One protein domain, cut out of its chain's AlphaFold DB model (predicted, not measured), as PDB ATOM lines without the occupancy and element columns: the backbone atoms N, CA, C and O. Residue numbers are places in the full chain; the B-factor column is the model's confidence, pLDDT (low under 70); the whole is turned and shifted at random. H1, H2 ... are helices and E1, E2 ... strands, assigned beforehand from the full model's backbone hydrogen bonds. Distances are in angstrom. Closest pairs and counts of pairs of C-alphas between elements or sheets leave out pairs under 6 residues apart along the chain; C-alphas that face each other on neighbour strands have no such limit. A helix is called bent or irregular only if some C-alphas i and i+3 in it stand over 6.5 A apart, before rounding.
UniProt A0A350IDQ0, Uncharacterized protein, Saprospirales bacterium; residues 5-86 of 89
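AT A GLANCE: This is residues 5 to 86 of the 89 residues of an uncharacterized protein of Saprospirales bacterium (UniProt A0A350IDQ0). A small three-stranded sheet, E1 E4 E5, has one helix, H1, packed over one face, and a two-stranded hairpin arm, E2 and E3, reaches away from this body and makes much of the length. Between E5 and H1 the chain folds back on itself in a second, smaller hairpin-like loop, where residues 56 to 57 pair with residues 63 to 64. The printed part has 82 residues, with five named strands and one named helix in the order E1 E2 E3 E4 E5 H1; both sheets, E1 - E4 - E5 and E2 - E3, are antiparallel, and the class is mixed, helices and strands. The whole is loose, with a radius of gyration of the C-alphas of 16.3 A, and its outline is flat, with spans of 47 by 38 by 16 A.

HOW THE PARTS SIT: The larger sheet begins with E1, residues 5 to 7, an edge strand. Its antiparallel neighbour is the inner strand E4, residues 37 to 43, at 146 degrees between their directions; N 6 and O 41 are 2.8 A apart, and N 41 and O 6 are 2.9 A apart, both within hydrogen-bond range. The other edge strand is E5, residues 48 to 54, which forms a hairpin with E4. These two are antiparallel at 154 degrees, with N 40 and O 51 at 2.9 A and N 42 and O 49 at 2.8 A, both within hydrogen-bond range. H1, residues 65 to 84, is on this sheet at a height of 8.4 A over it, and the two form two layers, a helix on one face of a sheet. H1 lies over E4 and E5 and runs slantwise to the strands, at 41 degrees to E4 on the local plane. The closest C-alphas of H1 and E4 are those of Cys 76 and Phe 42, 6.7 A apart; those of H1 and E5 are Leu 72 and Val 53, 7.6 A apart. In H1 every O i to N i+4 pair is within hydrogen-bond range. The second sheet is the hairpin of E2, residues 14 to 20, and E3, residues 28 to 34, antiparallel at 156 degrees. Its N 15 and O 33 are 2.8 A apart, and N 31 and O 17 are 2.9 A apart, both within hydrogen-bond range. E3 runs on into E4 across a break of 2 residues, at 99 degrees, and the two are apart. Both E2 and E3 are also apart from E5 and from H1.

IN THESE COORDINATES: E1 begins at C-alpha 5, at (168.807, 160.339, 148.335). E2 follows with 19.9 A from first to last C-alpha, beginning at C-alpha 14, at (153.930, 158.058, 163.668). E3 measures 19.5 A, E4 18.8 A and E5 19.0 A. H1 is the longest element at 28.5 A; it is not bent, and it ends at C-alpha 84, at (184.091, 153.360, 148.012).

THE WHOLE: The two C-alphas farthest apart are those of Asn 24, in the link between E2 and E3, and Ala 84, at 47.6 A. The first and last printed C-alphas, of Tyr 5 and Gly 86, are 19.0 A apart. The printed part has no cut. The links E3 to E4 and E4 to E5 are tight, those from E1 to E2, E2 to E3 and E5 to H1 are short, and no link is long. The mean pLDDT of the printed part is 94.6, and no printed residue is under 70.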
ATOM      1  N   TYR A   5     169.824 160.957 147.489       96.69
ATOM      2  CA  TYR A   5     168.807 160.339 148.335       96.69
ATOM      3  C   TYR A   5     167.373 160.587 147.851       96.69
ATOM      4  O   TYR A   5     167.082 161.541 147.134       96.69
ATOM      5  N   THR A   6     166.455 159.718 148.268       97.00
ATOM      6  CA  THR A   6     165.005 159.855 148.094       97.00
ATOM      7  C   THR A   6     164.317 159.451 149.393       97.00
ATOM      8  O   THR A   6     164.543 158.347 149.892       97.00
ATOM      9  N   LYS A   7     163.488 160.340 149.952       96.06
ATOM     10  CA  LYS A   7     162.629 160.021 151.101       96.06
ATOM     11  C   LYS A   7     161.552 159.042 150.621       96.06
ATOM     12  O   LYS A   7     160.865 159.335 149.645       96.06
ATOM     13  N   LEU A   8     161.461 157.869 151.242       95.00
ATOM     14  CA  LEU A   8     160.472 156.842 150.890       95.00
ATOM     15  C   LEU A   8     159.157 157.008 151.658       95.00
ATOM     16  O   LEU A   8     158.159 156.398 151.292       95.00
ATOM     17  N   GLU A   9     159.154 157.848 152.689       92.19
ATOM     18  CA  GLU A   9     157.962 158.255 153.423       92.19
ATOM     19  C   GLU A   9     158.072 159.721 153.864       92.19
ATOM     20  O   GLU A   9     159.167 160.292 153.928       92.19
ATOM     21  N   GLU A  10     156.926 160.319 154.176       91.44
ATOM     22  CA  GLU A  10     156.837 161.636 154.802       91.44
ATOM     23  C   GLU A  10     156.827 161.493 156.326       91.44
ATOM     24  O   GLU A  10     156.235 160.563 156.875       91.44
ATOM     25  N   PHE A  11     157.474 162.425 157.029       93.50
ATOM     26  CA  PHE A  11     157.476 162.408 158.485       93.50
ATOM     27  C   PHE A  11     156.143 162.929 159.032       93.50
ATOM     28  O   PHE A  11     155.860 164.123 158.957       93.50
ATOM     29  N   THR A  12     155.349 162.039 159.625       92.56
ATOM     30  CA  THR A  12     154.071 162.378 160.278       92.56
ATOM     31  C   THR A  12     154.129 162.256 161.805       92.56
ATOM     32  O   THR A  12     153.138 162.517 162.480       92.56
ATOM     33  N   GLY A  13     155.280 161.865 162.362       91.44
ATOM     34  CA  GLY A  13     155.465 161.595 163.793       91.44
ATOM     35  C   GLY A  13     155.042 160.193 164.239       91.44
ATOM     36  O   GLY A  13     155.387 159.783 165.344       91.44
ATOM     37  N   THR A  14     154.358 159.433 163.383       93.00
ATOM     38  CA  THR A  14     153.930 158.058 163.668       93.00
ATOM     39  C   THR A  14     154.155 157.151 162.465       93.00
ATOM     40  O   THR A  14     154.045 157.600 161.326       93.00
ATOM     41  N   ARG A  15     154.392 155.861 162.699       93.44
ATOM     42  CA  ARG A  15     154.445 154.832 161.655       93.44
ATOM     43  C   ARG A  15     153.475 153.704 161.979       93.44
ATOM     44  O   ARG A  15     153.463 153.200 163.102       93.44
ATOM     45  N   THR A  16     152.694 153.292 160.988       92.56
ATOM     46  CA  THR A  16     151.802 152.132 161.090       92.56
ATOM     47  C   THR A  16     152.498 150.905 160.517       92.56
ATOM     48  O   THR A  16     152.924 150.907 159.364       92.56
ATOM     49  N   ASN A  17     152.615 149.856 161.328       89.38
ATOM     50  CA  ASN A  17     153.143 148.560 160.917       89.38
ATOM     51  C   ASN A  17     152.002 147.547 160.837       89.38
ATOM     52  O   ASN A  17     151.160 147.497 161.733       89.38
ATOM     53  N   SER A  18     152.009 146.724 159.792       91.81
ATOM     54  CA  SER A  18     151.059 145.629 159.610       91.81
ATOM     55  C   SER A  18     151.745 144.304 159.926       91.81
ATOM     56  O   SER A  18     152.791 143.984 159.353       91.81
ATOM     57  N   THR A  19     151.181 143.544 160.860       92.19
ATOM     58  CA  THR A  19     151.651 142.202 161.226       92.19
ATOM     59  C   THR A  19     150.527 141.185 161.035       92.19
ATOM     60  O   THR A  19     149.381 141.530 161.321       92.19
ATOM     61  N   PRO A  20     150.809 139.946 160.589       91.56
ATOM     62  CA  PRO A  20     149.788 138.902 160.506       91.56
ATOM     63  C   PRO A  20     149.127 138.673 161.865       91.56
ATOM     64  O   PRO A  20     149.826 138.624 162.881       91.56
ATOM     65  N   ASP A  21     147.805 138.536 161.878       92.62
ATOM     66  CA  ASP A  21     147.068 138.213 163.096       92.62
ATOM     67  C   ASP A  21     147.310 136.734 163.471       92.62
ATOM     68  O   ASP A  21     147.029 135.845 162.659       92.62
ATOM     69  N   PRO A  22     147.872 136.435 164.660       91.06
ATOM     70  CA  PRO A  22     148.122 135.057 165.083       91.06
ATOM     71  C   PRO A  22     146.840 134.282 165.412       91.06
ATOM     72  O   PRO A  22     146.862 133.050 165.377       91.06
ATOM     73  N   ASP A  23     145.750 134.978 165.731       93.62
ATOM     74  CA  ASP A  23     144.487 134.392 166.170       93.62
ATOM     75  C   ASP A  23     143.459 134.307 165.031       93.62
ATOM     76  O   ASP A  23     142.465 133.585 165.161       93.62
ATOM     77  N   ASN A  24     143.695 134.990 163.901       88.88
ATOM     78  CA  ASN A  24     142.749 135.031 162.789       88.88
ATOM     79  C   ASN A  24     143.415 134.922 161.400       88.88
ATOM     80  O   ASN A  24     143.985 135.872 160.859       88.88
ATOM     81  N   GLU A  25     143.304 133.738 160.787       88.06
ATOM     82  CA  GLU A  25     143.947 133.403 159.510       88.06
ATOM     83  C   GLU A  25     143.505 134.335 158.366       88.06
ATOM     84  O   GLU A  25     142.328 134.412 158.016       88.06
ATOM     85  N   GLY A  26     144.475 135.014 157.748       86.19
ATOM     86  CA  GLY A  26     144.248 135.929 156.625       86.19
ATOM     87  C   GLY A  26     143.965 137.379 157.023       86.19
ATOM     88  O   GLY A  26     143.842 138.221 156.133       86.19
ATOM     89  N   GLU A  27     143.909 137.687 158.321       91.38
ATOM     90  CA  GLU A  27     143.795 139.056 158.830       91.38
ATOM     91  C   GLU A  27     145.150 139.622 159.282       91.38
ATOM     92  O   GLU A  27     146.145 138.911 159.464       91.38
ATOM     93  N   THR A  28     145.200 140.946 159.414       92.06
ATOM     94  CA  THR A  28     146.389 141.688 159.836       92.06
ATOM     95  C   THR A  28     146.043 142.646 160.960       92.06
ATOM     96  O   THR A  28     145.041 143.355 160.881       92.06
ATOM     97  N   ILE A  29     146.927 142.741 161.947       92.69
ATOM     98  CA  ILE A  29     146.866 143.738 163.010       92.69
ATOM     99  C   ILE A  29     147.709 144.940 162.586       92.69
ATOM    100  O   ILE A  29     148.911 144.815 162.334       92.69
ATOM    101  N   GLU A  30     147.084 146.115 162.534       93.75
ATOM    102  CA  GLU A  30     147.780 147.385 162.353       93.75
ATOM    103  C   GLU A  30     148.163 147.974 163.711       93.75
ATOM    104  O   GLU A  30     147.315 148.214 164.570       93.75
ATOM    105  N   THR A  31     149.453 148.231 163.909       92.12
ATOM    106  CA  THR A  31     149.967 148.900 165.108       92.12
ATOM    107  C   THR A  31     150.605 150.221 164.713       92.12
ATOM    108  O   THR A  31     151.582 150.242 163.966       92.12
ATOM    109  N   THR A  32     150.068 151.323 165.235       94.19
ATOM    110  CA  THR A  32     150.640 152.663 165.047       94.19
ATOM    111  C   THR A  32     151.536 153.007 166.228       94.19
ATOM    112  O   THR A  32     151.111 152.906 167.378       94.19
ATOM    113  N   VAL A  33     152.780 153.389 165.944       93.56
ATOM    114  CA  VAL A  33     153.787 153.752 166.948       93.56
ATOM    115  C   VAL A  33     154.379 155.118 166.640       93.56
ATOM    116  O   VAL A  33     154.542 155.471 165.473       93.56
ATOM    117  N   ASP A  34     154.742 155.866 167.676       93.81
ATOM    118  CA  ASP A  34     155.478 157.117 167.509       93.81
ATOM    119  C   ASP A  34     156.863 156.831 166.912       93.81
ATOM    120  O   ASP A  34     157.573 155.921 167.355       93.81
ATOM    121  N   CYS A  35     157.270 157.617 165.918       93.75
ATOM    122  CA  CYS A  35     158.585 157.510 165.295       93.75
ATOM    123  C   CYS A  35     159.283 158.873 165.239       93.75
ATOM    124  O   CYS A  35     158.665 159.935 165.296       93.75
ATOM    125  N   ARG A  36     160.614 158.841 165.152       95.31
ATOM    126  CA  ARG A  36     161.466 160.034 164.988       95.31
ATOM    127  C   ARG A  36     162.447 159.875 163.835       95.31
ATOM    128  O   ARG A  36     163.491 160.520 163.797       95.31
ATOM    129  N   ASP A  37     162.115 158.992 162.911       96.25
ATOM    130  CA  ASP A  37     162.920 158.666 161.751       96.25
ATOM    131  C   ASP A  37     162.032 158.540 160.519       96.25
ATOM    132  O   ASP A  37     160.821 158.351 160.630       96.25
ATOM    133  N   ILE A  38     162.662 158.650 159.355       96.00
ATOM    134  CA  ILE A  38     162.064 158.378 158.054       96.00
ATOM    135  C   ILE A  38     162.920 157.380 157.282       96.00
ATOM    136  O   ILE A  38     164.148 157.373 157.385       96.00
ATOM    137  N   GLN A  39     162.275 156.555 156.473       96.44
ATOM    138  CA  GLN A  39     162.912 155.640 155.554       96.44
ATOM    139  C   GLN A  39     163.447 156.422 154.358       96.44
ATOM    140  O   GLN A  39     162.726 157.163 153.685       96.44
ATOM    141  N   VAL A  40     164.733 156.239 154.072       97.75
ATOM    142  CA  VAL A  40     165.420 156.936 152.987       97.75
ATOM    143  C   VAL A  40     166.198 155.944 152.143       97.75
ATOM    144  O   VAL A  40     166.914 155.082 152.655       97.75
ATOM    145  N   ARG A  41     166.089 156.111 150.827       97.81
ATOM    146  CA  ARG A  41     166.899 155.418 149.830       97.81
ATOM    147  C   ARG A  41     168.073 156.291 149.425       97.81
ATOM    148  O   ARG A  41     167.864 157.409 148.980       97.81
ATOM    149  N   PHE A  42     169.279 155.754 149.509       97.38
ATOM    150  CA  PHE A  42     170.512 156.333 148.987       97.38
ATOM    151  C   PHE A  42     170.943 155.568 147.736       97.38
ATOM    152  O   PHE A  42     170.878 154.337 147.713       97.38
ATOM    153  N   THR A  43     171.391 156.266 146.695       96.69
ATOM    154  CA  THR A  43     171.879 155.616 145.474       96.69
ATOM    155  C   THR A  43     172.927 156.439 144.735       96.69
ATOM    156  O   THR A  43     172.835 157.665 144.674       96.69
ATOM    157  N   ASP A  44     173.912 155.757 144.148       94.62
ATOM    158  CA  ASP A  44     174.851 156.327 143.171       94.62
ATOM    159  C   ASP A  44     174.448 156.015 141.713       94.62
ATOM    160  O   ASP A  44     175.232 156.221 140.790       94.62
ATOM    161  N   GLY A  45     173.237 155.489 141.501       92.88
ATOM    162  CA  GLY A  45     172.734 155.027 140.206       92.88
ATOM    163  C   GLY A  45     173.046 153.563 139.884       92.88
ATOM    164  O   GLY A  45     172.434 153.015 138.971       92.88
ATOM    165  N   THR A  46     173.944 152.913 140.632       94.06
ATOM    166  CA  THR A  46     174.250 151.476 140.493       94.06
ATOM    167  C   THR A  46     173.871 150.712 141.754       94.06
ATOM    168  O   THR A  46     173.176 149.702 141.685       94.06
ATOM    169  N   ILE A  47     174.297 151.215 142.911       94.69
ATOM    170  CA  ILE A  47     174.035 150.624 144.219       94.69
ATOM    171  C   ILE A  47     172.850 151.349 144.851       94.69
ATOM    172  O   ILE A  47     172.735 152.577 144.787       94.69
ATOM    173  N   VAL A  48     171.956 150.577 145.468       96.06
ATOM    174  CA  VAL A  48     170.806 151.085 146.219       96.06
ATOM    175  C   VAL A  48     170.954 150.658 147.671       96.06
ATOM    176  O   VAL A  48     171.095 149.475 147.967       96.06
ATOM    177  N   HIS A  49     170.911 151.626 148.581       96.38
ATOM    178  CA  HIS A  49     171.001 151.391 150.014       96.38
ATOM    179  C   HIS A  49     169.875 152.119 150.740       96.38
ATOM    180  O   HIS A  49     169.814 153.344 150.731       96.38
ATOM    181  N   GLU A  50     168.991 151.371 151.387       97.06
ATOM    182  CA  GLU A  50     167.873 151.927 152.147       97.06
ATOM    183  C   GLU A  50     168.124 151.810 153.647       97.06
ATOM    184  O   GLU A  50     168.652 150.800 154.120       97.06
ATOM    185  N   ARG A  51     167.756 152.849 154.397       95.81
ATOM    186  CA  ARG A  51     167.818 152.855 155.861       95.81
ATOM    187  C   ARG A  51     166.908 153.920 156.460       95.81
ATOM    188  O   ARG A  51     166.657 154.949 155.832       95.81
ATOM    189  N   ASN A  52     166.534 153.714 157.714       95.81
ATOM    190  CA  ASN A  52     165.922 154.739 158.545       95.81
ATOM    191  C   ASN A  52     166.957 155.811 158.912       95.81
ATOM    192  O   ASN A  52     168.094 155.499 159.284       95.81
ATOM    193  N   VAL A  53     166.560 157.075 158.807       96.81
ATOM    194  CA  VAL A  53     167.353 158.236 159.213       96.81
ATOM    195  C   VAL A  53     166.524 159.100 160.143       96.81
ATOM    196  O   VAL A  53     165.385 159.439 159.830       96.81
ATOM    197  N   ASN A  54     167.108 159.466 161.281       96.56
ATOM    198  CA  ASN A  54     166.445 160.317 162.257       96.56
ATOM    199  C   ASN A  54     166.161 161.699 161.663       96.56
ATOM    200  O   ASN A  54     167.037 162.302 161.035       96.56
ATOM    201  N   VAL A  55     164.956 162.205 161.907       96.12
ATOM    202  CA  VAL A  55     164.594 163.577 161.557       96.12
ATOM    203  C   VAL A  55     165.143 164.561 162.587       96.12
ATOM    204  O   VAL A  55     165.404 164.209 163.741       96.12
ATOM    205  N   SER A  56     165.330 165.802 162.154       96.69
ATOM    206  CA  SER A  56     165.749 166.903 163.014       96.69
ATOM    207  C   SER A  56     164.543 167.683 163.519       96.69
ATOM    208  O   SER A  56     163.505 167.752 162.858       96.69
ATOM    209  N   PHE A  57     164.703 168.266 164.701       96.06
ATOM    210  CA  PHE A  57     163.701 169.108 165.333       96.06
ATOM    211  C   PHE A  57     164.299 170.485 165.617       96.06
ATOM    212  O   PHE A  57     165.489 170.583 165.932       96.06
ATOM    213  N   ASP A  58     163.478 171.522 165.505       95.12
ATOM    214  CA  ASP A  58     163.850 172.887 165.865       95.12
ATOM    215  C   ASP A  58     163.948 173.066 167.395       95.12
ATOM    216  O   ASP A  58     163.759 172.133 168.183       95.12
ATOM    217  N   ALA A  59     164.268 174.285 167.838       95.81
ATOM    218  CA  ALA A  59     164.399 174.602 169.261       95.81
ATOM    219  C   ALA A  59     163.088 174.434 170.055       95.81
ATOM    220  O   ALA A  59     163.139 174.229 171.269       95.81
ATOM    221  N   ASP A  60     161.942 174.496 169.376       94.50
ATOM    222  CA  ASP A  60     160.607 174.327 169.949       94.50
ATOM    223  C   ASP A  60     160.137 172.858 169.896       94.50
ATOM    224  O   ASP A  60     159.079 172.516 170.428       94.50
ATOM    225  N   GLY A  61     160.941 171.966 169.304       92.25
ATOM    226  CA  GLY A  61     160.657 170.541 169.178       92.25
ATOM    227  C   GLY A  61     159.755 170.181 167.995       92.25
ATOM    228  O   GLY A  61     159.273 169.047 167.944       92.25
ATOM    229  N   ASN A  62     159.524 171.096 167.051       94.12
ATOM    230  CA  ASN A  62     158.789 170.807 165.819       94.12
ATOM    231  C   ASN A  62     159.722 170.215 164.765       94.12
ATOM    232  O   ASN A  62     160.925 170.463 164.775       94.12
ATOM    233  N   TYR A  63     159.169 169.426 163.844       94.62
ATOM    234  CA  TYR A  63     159.936 168.862 162.735       94.62
ATOM    235  C   TYR A  63     160.563 169.970 161.877       94.62
ATOM    236  O   TYR A  63     159.855 170.817 161.332       94.62
ATOM    237  N   ASP A  64     161.888 169.919 161.735       96.50
ATOM    238  CA  ASP A  64     162.664 170.828 160.898       96.50
ATOM    239  C   ASP A  64     163.114 170.094 159.632       96.50
ATOM    240  O   ASP A  64     164.048 169.281 159.636       96.50
ATOM    241  N   GLU A  65     162.431 170.376 158.524       94.62
ATOM    242  CA  GLU A  65     162.753 169.773 157.236       94.62
ATOM    243  C   GLU A  65     164.118 170.223 156.696       94.62
ATOM    244  O   GLU A  65     164.828 169.411 156.098       94.62
ATOM    245  N   ALA A  66     164.509 171.481 156.911       96.31
ATOM    246  CA  ALA A  66     165.772 172.003 156.403       96.31
ATOM    247  C   ALA A  66     166.949 171.331 157.118       96.31
ATOM    248  O   ALA A  66     167.815 170.751 156.461       96.31
ATOM    249  N   ALA A  67     166.914 171.290 158.452       96.75
ATOM    250  CA  ALA A  67     167.918 170.582 159.241       96.75
ATOM    251  C   ALA A  67     167.918 169.072 158.949       96.75
ATOM    252  O   ALA A  67     168.972 168.436 158.906       96.75
ATOM    253  N   THR A  68     166.749 168.479 158.686       96.62
ATOM    254  CA  THR A  68     166.665 167.073 158.264       96.62
ATOM    255  C   THR A  68     167.370 166.848 156.928       96.62
ATOM    256  O   THR A  68     168.133 165.894 156.801       96.62
ATOM    257  N   ASN A  69     167.175 167.725 155.942       95.94
ATOM    258  CA  ASN A  69     167.864 167.625 154.654       95.94
ATOM    259  C   ASN A  69     169.393 167.758 154.817       95.94
ATOM    260  O   ASN A  69     170.128 166.960 154.239       95.94
ATOM    261  N   ASP A  70     169.873 168.647 155.693       97.38
ATOM    262  CA  ASP A  70     171.308 168.767 156.001       97.38
ATOM    263  C   ASP A  70     171.895 167.470 156.596       97.38
ATOM    264  O   ASP A  70     173.037 167.088 156.308       97.38
ATOM    265  N   VAL A  71     171.126 166.756 157.427       96.50
ATOM    266  CA  VAL A  71     171.513 165.435 157.957       96.50
ATOM    267  C   VAL A  71     171.544 164.381 156.845       96.50
ATOM    268  O   VAL A  71     172.456 163.543 156.819       96.50
ATOM    269  N   LEU A  72     170.595 164.426 155.908       96.94
ATOM    270  CA  LEU A  72     170.545 163.520 154.758       96.94
ATOM    271  C   LEU A  72     171.741 163.715 153.819       96.94
ATOM    272  O   LEU A  72     172.340 162.726 153.391       96.94
ATOM    273  N   ASP A  73     172.178 164.952 153.602       96.69
ATOM    274  CA  ASP A  73     173.384 165.256 152.825       96.69
ATOM    275  C   ASP A  73     174.657 164.702 153.480       96.69
ATOM    276  O   ASP A  73     175.519 164.111 152.817       96.69
ATOM    277  N   GLN A  74     174.777 164.822 154.804       96.62
ATOM    278  CA  GLN A  74     175.870 164.184 155.548       96.62
ATOM    279  C   GLN A  74     175.814 162.658 155.410       96.62
ATOM    280  O   GLN A  74     176.842 161.990 155.257       96.62
ATOM    281  N   HIS A  75     174.605 162.100 155.428       96.88
ATOM    282  CA  HIS A  75     174.370 160.680 155.233       96.88
ATOM    283  C   HIS A  75     174.752 160.205 153.827       96.88
ATOM    284  O   HIS A  75     175.342 159.127 153.731       96.88
ATOM    285  N   CYS A  76     174.514 160.994 152.776       96.38
ATOM    286  CA  CYS A  76     174.996 160.706 151.422       96.38
ATOM    287  C   CYS A  76     176.514 160.560 151.382       96.38
ATOM    288  O   CYS A  76     177.005 159.538 150.913       96.38
ATOM    289  N   ARG A  77     177.260 161.516 151.952       96.56
ATOM    290  CA  ARG A  77     178.736 161.459 152.010       96.56
ATOM    291  C   ARG A  77     179.230 160.222 152.763       96.56
ATOM    292  O   ARG A  77     180.199 159.576 152.370       96.56
ATOM    293  N   GLY A  78     178.541 159.867 153.848       95.88
ATOM    294  CA  GLY A  78     178.836 158.656 154.610       95.88
ATOM    295  C   GLY A  78     178.591 157.370 153.811       95.88
ATOM    296  O   GLY A  78     179.399 156.445 153.888       95.88
ATOM    297  N   VAL A  79     177.495 157.302 153.049       96.50
ATOM    298  CA  VAL A  79     177.182 156.162 152.170       96.50
ATOM    299  C   VAL A  79     178.175 156.084 151.016       96.50
ATOM    300  O   VAL A  79     178.692 155.005 150.754       96.50
ATOM    301  N   GLU A  80     178.511 157.212 150.396       96.56
ATOM    302  CA  GLU A  80     179.511 157.298 149.330       96.56
ATOM    303  C   GLU A  80     180.854 156.717 149.777       96.56
ATOM    304  O   GLU A  80     181.405 155.841 149.112       96.56
ATOM    305  N   ASN A  81     181.342 157.118 150.954       96.44
ATOM    306  CA  ASN A  81     182.579 156.565 151.496       96.44
ATOM    307  C   ASN A  81     182.474 155.051 151.750       96.44
ATOM    308  O   ASN A  81     183.400 154.312 151.435       96.44
ATOM    309  N   LYS A  82     181.346 154.570 152.291       96.62
ATOM    310  CA  LYS A  82     181.120 153.134 152.550       96.62
ATOM    311  C   LYS A  82     181.056 152.303 151.271       96.62
ATOM    312  O   LYS A  82     181.555 151.181 151.277       96.62
ATOM    313  N   ILE A  83     180.478 152.843 150.201       95.25
ATOM    314  CA  ILE A  83     180.514 152.232 148.870       95.25
ATOM    315  C   ILE A  83     181.964 152.174 148.372       95.25
ATOM    316  O   ILE A  83     182.437 151.116 147.970       95.25
ATOM    317  N   ALA A  84     182.707 153.281 148.479       94.00
ATOM    318  CA  ALA A  84     184.091 153.360 148.012       94.00
ATOM    319  C   ALA A  84     185.030 152.362 148.714       94.00
ATOM    320  O   ALA A  84     185.935 151.823 148.078       94.00
ATOM    321  N   VAL A  85     184.811 152.086 150.006       96.44
ATOM    322  CA  VAL A  85     185.592 151.090 150.764       96.44
ATOM    323  C   VAL A  85     184.994 149.674 150.729       96.44
ATOM    324  O   VAL A  85     185.487 148.794 151.431       96.44
ATOM    325  N   GLY A  86     183.941 149.439 149.937       94.94
ATOM    326  CA  GLY A  86     183.331 148.117 149.742       94.94
ATOM    327  C   GLY A  86     182.523 147.585 150.929       94.94
ATOM    328  O   GLY A  86     182.279 146.387 151.017       94.94
TER     329      GLY A  86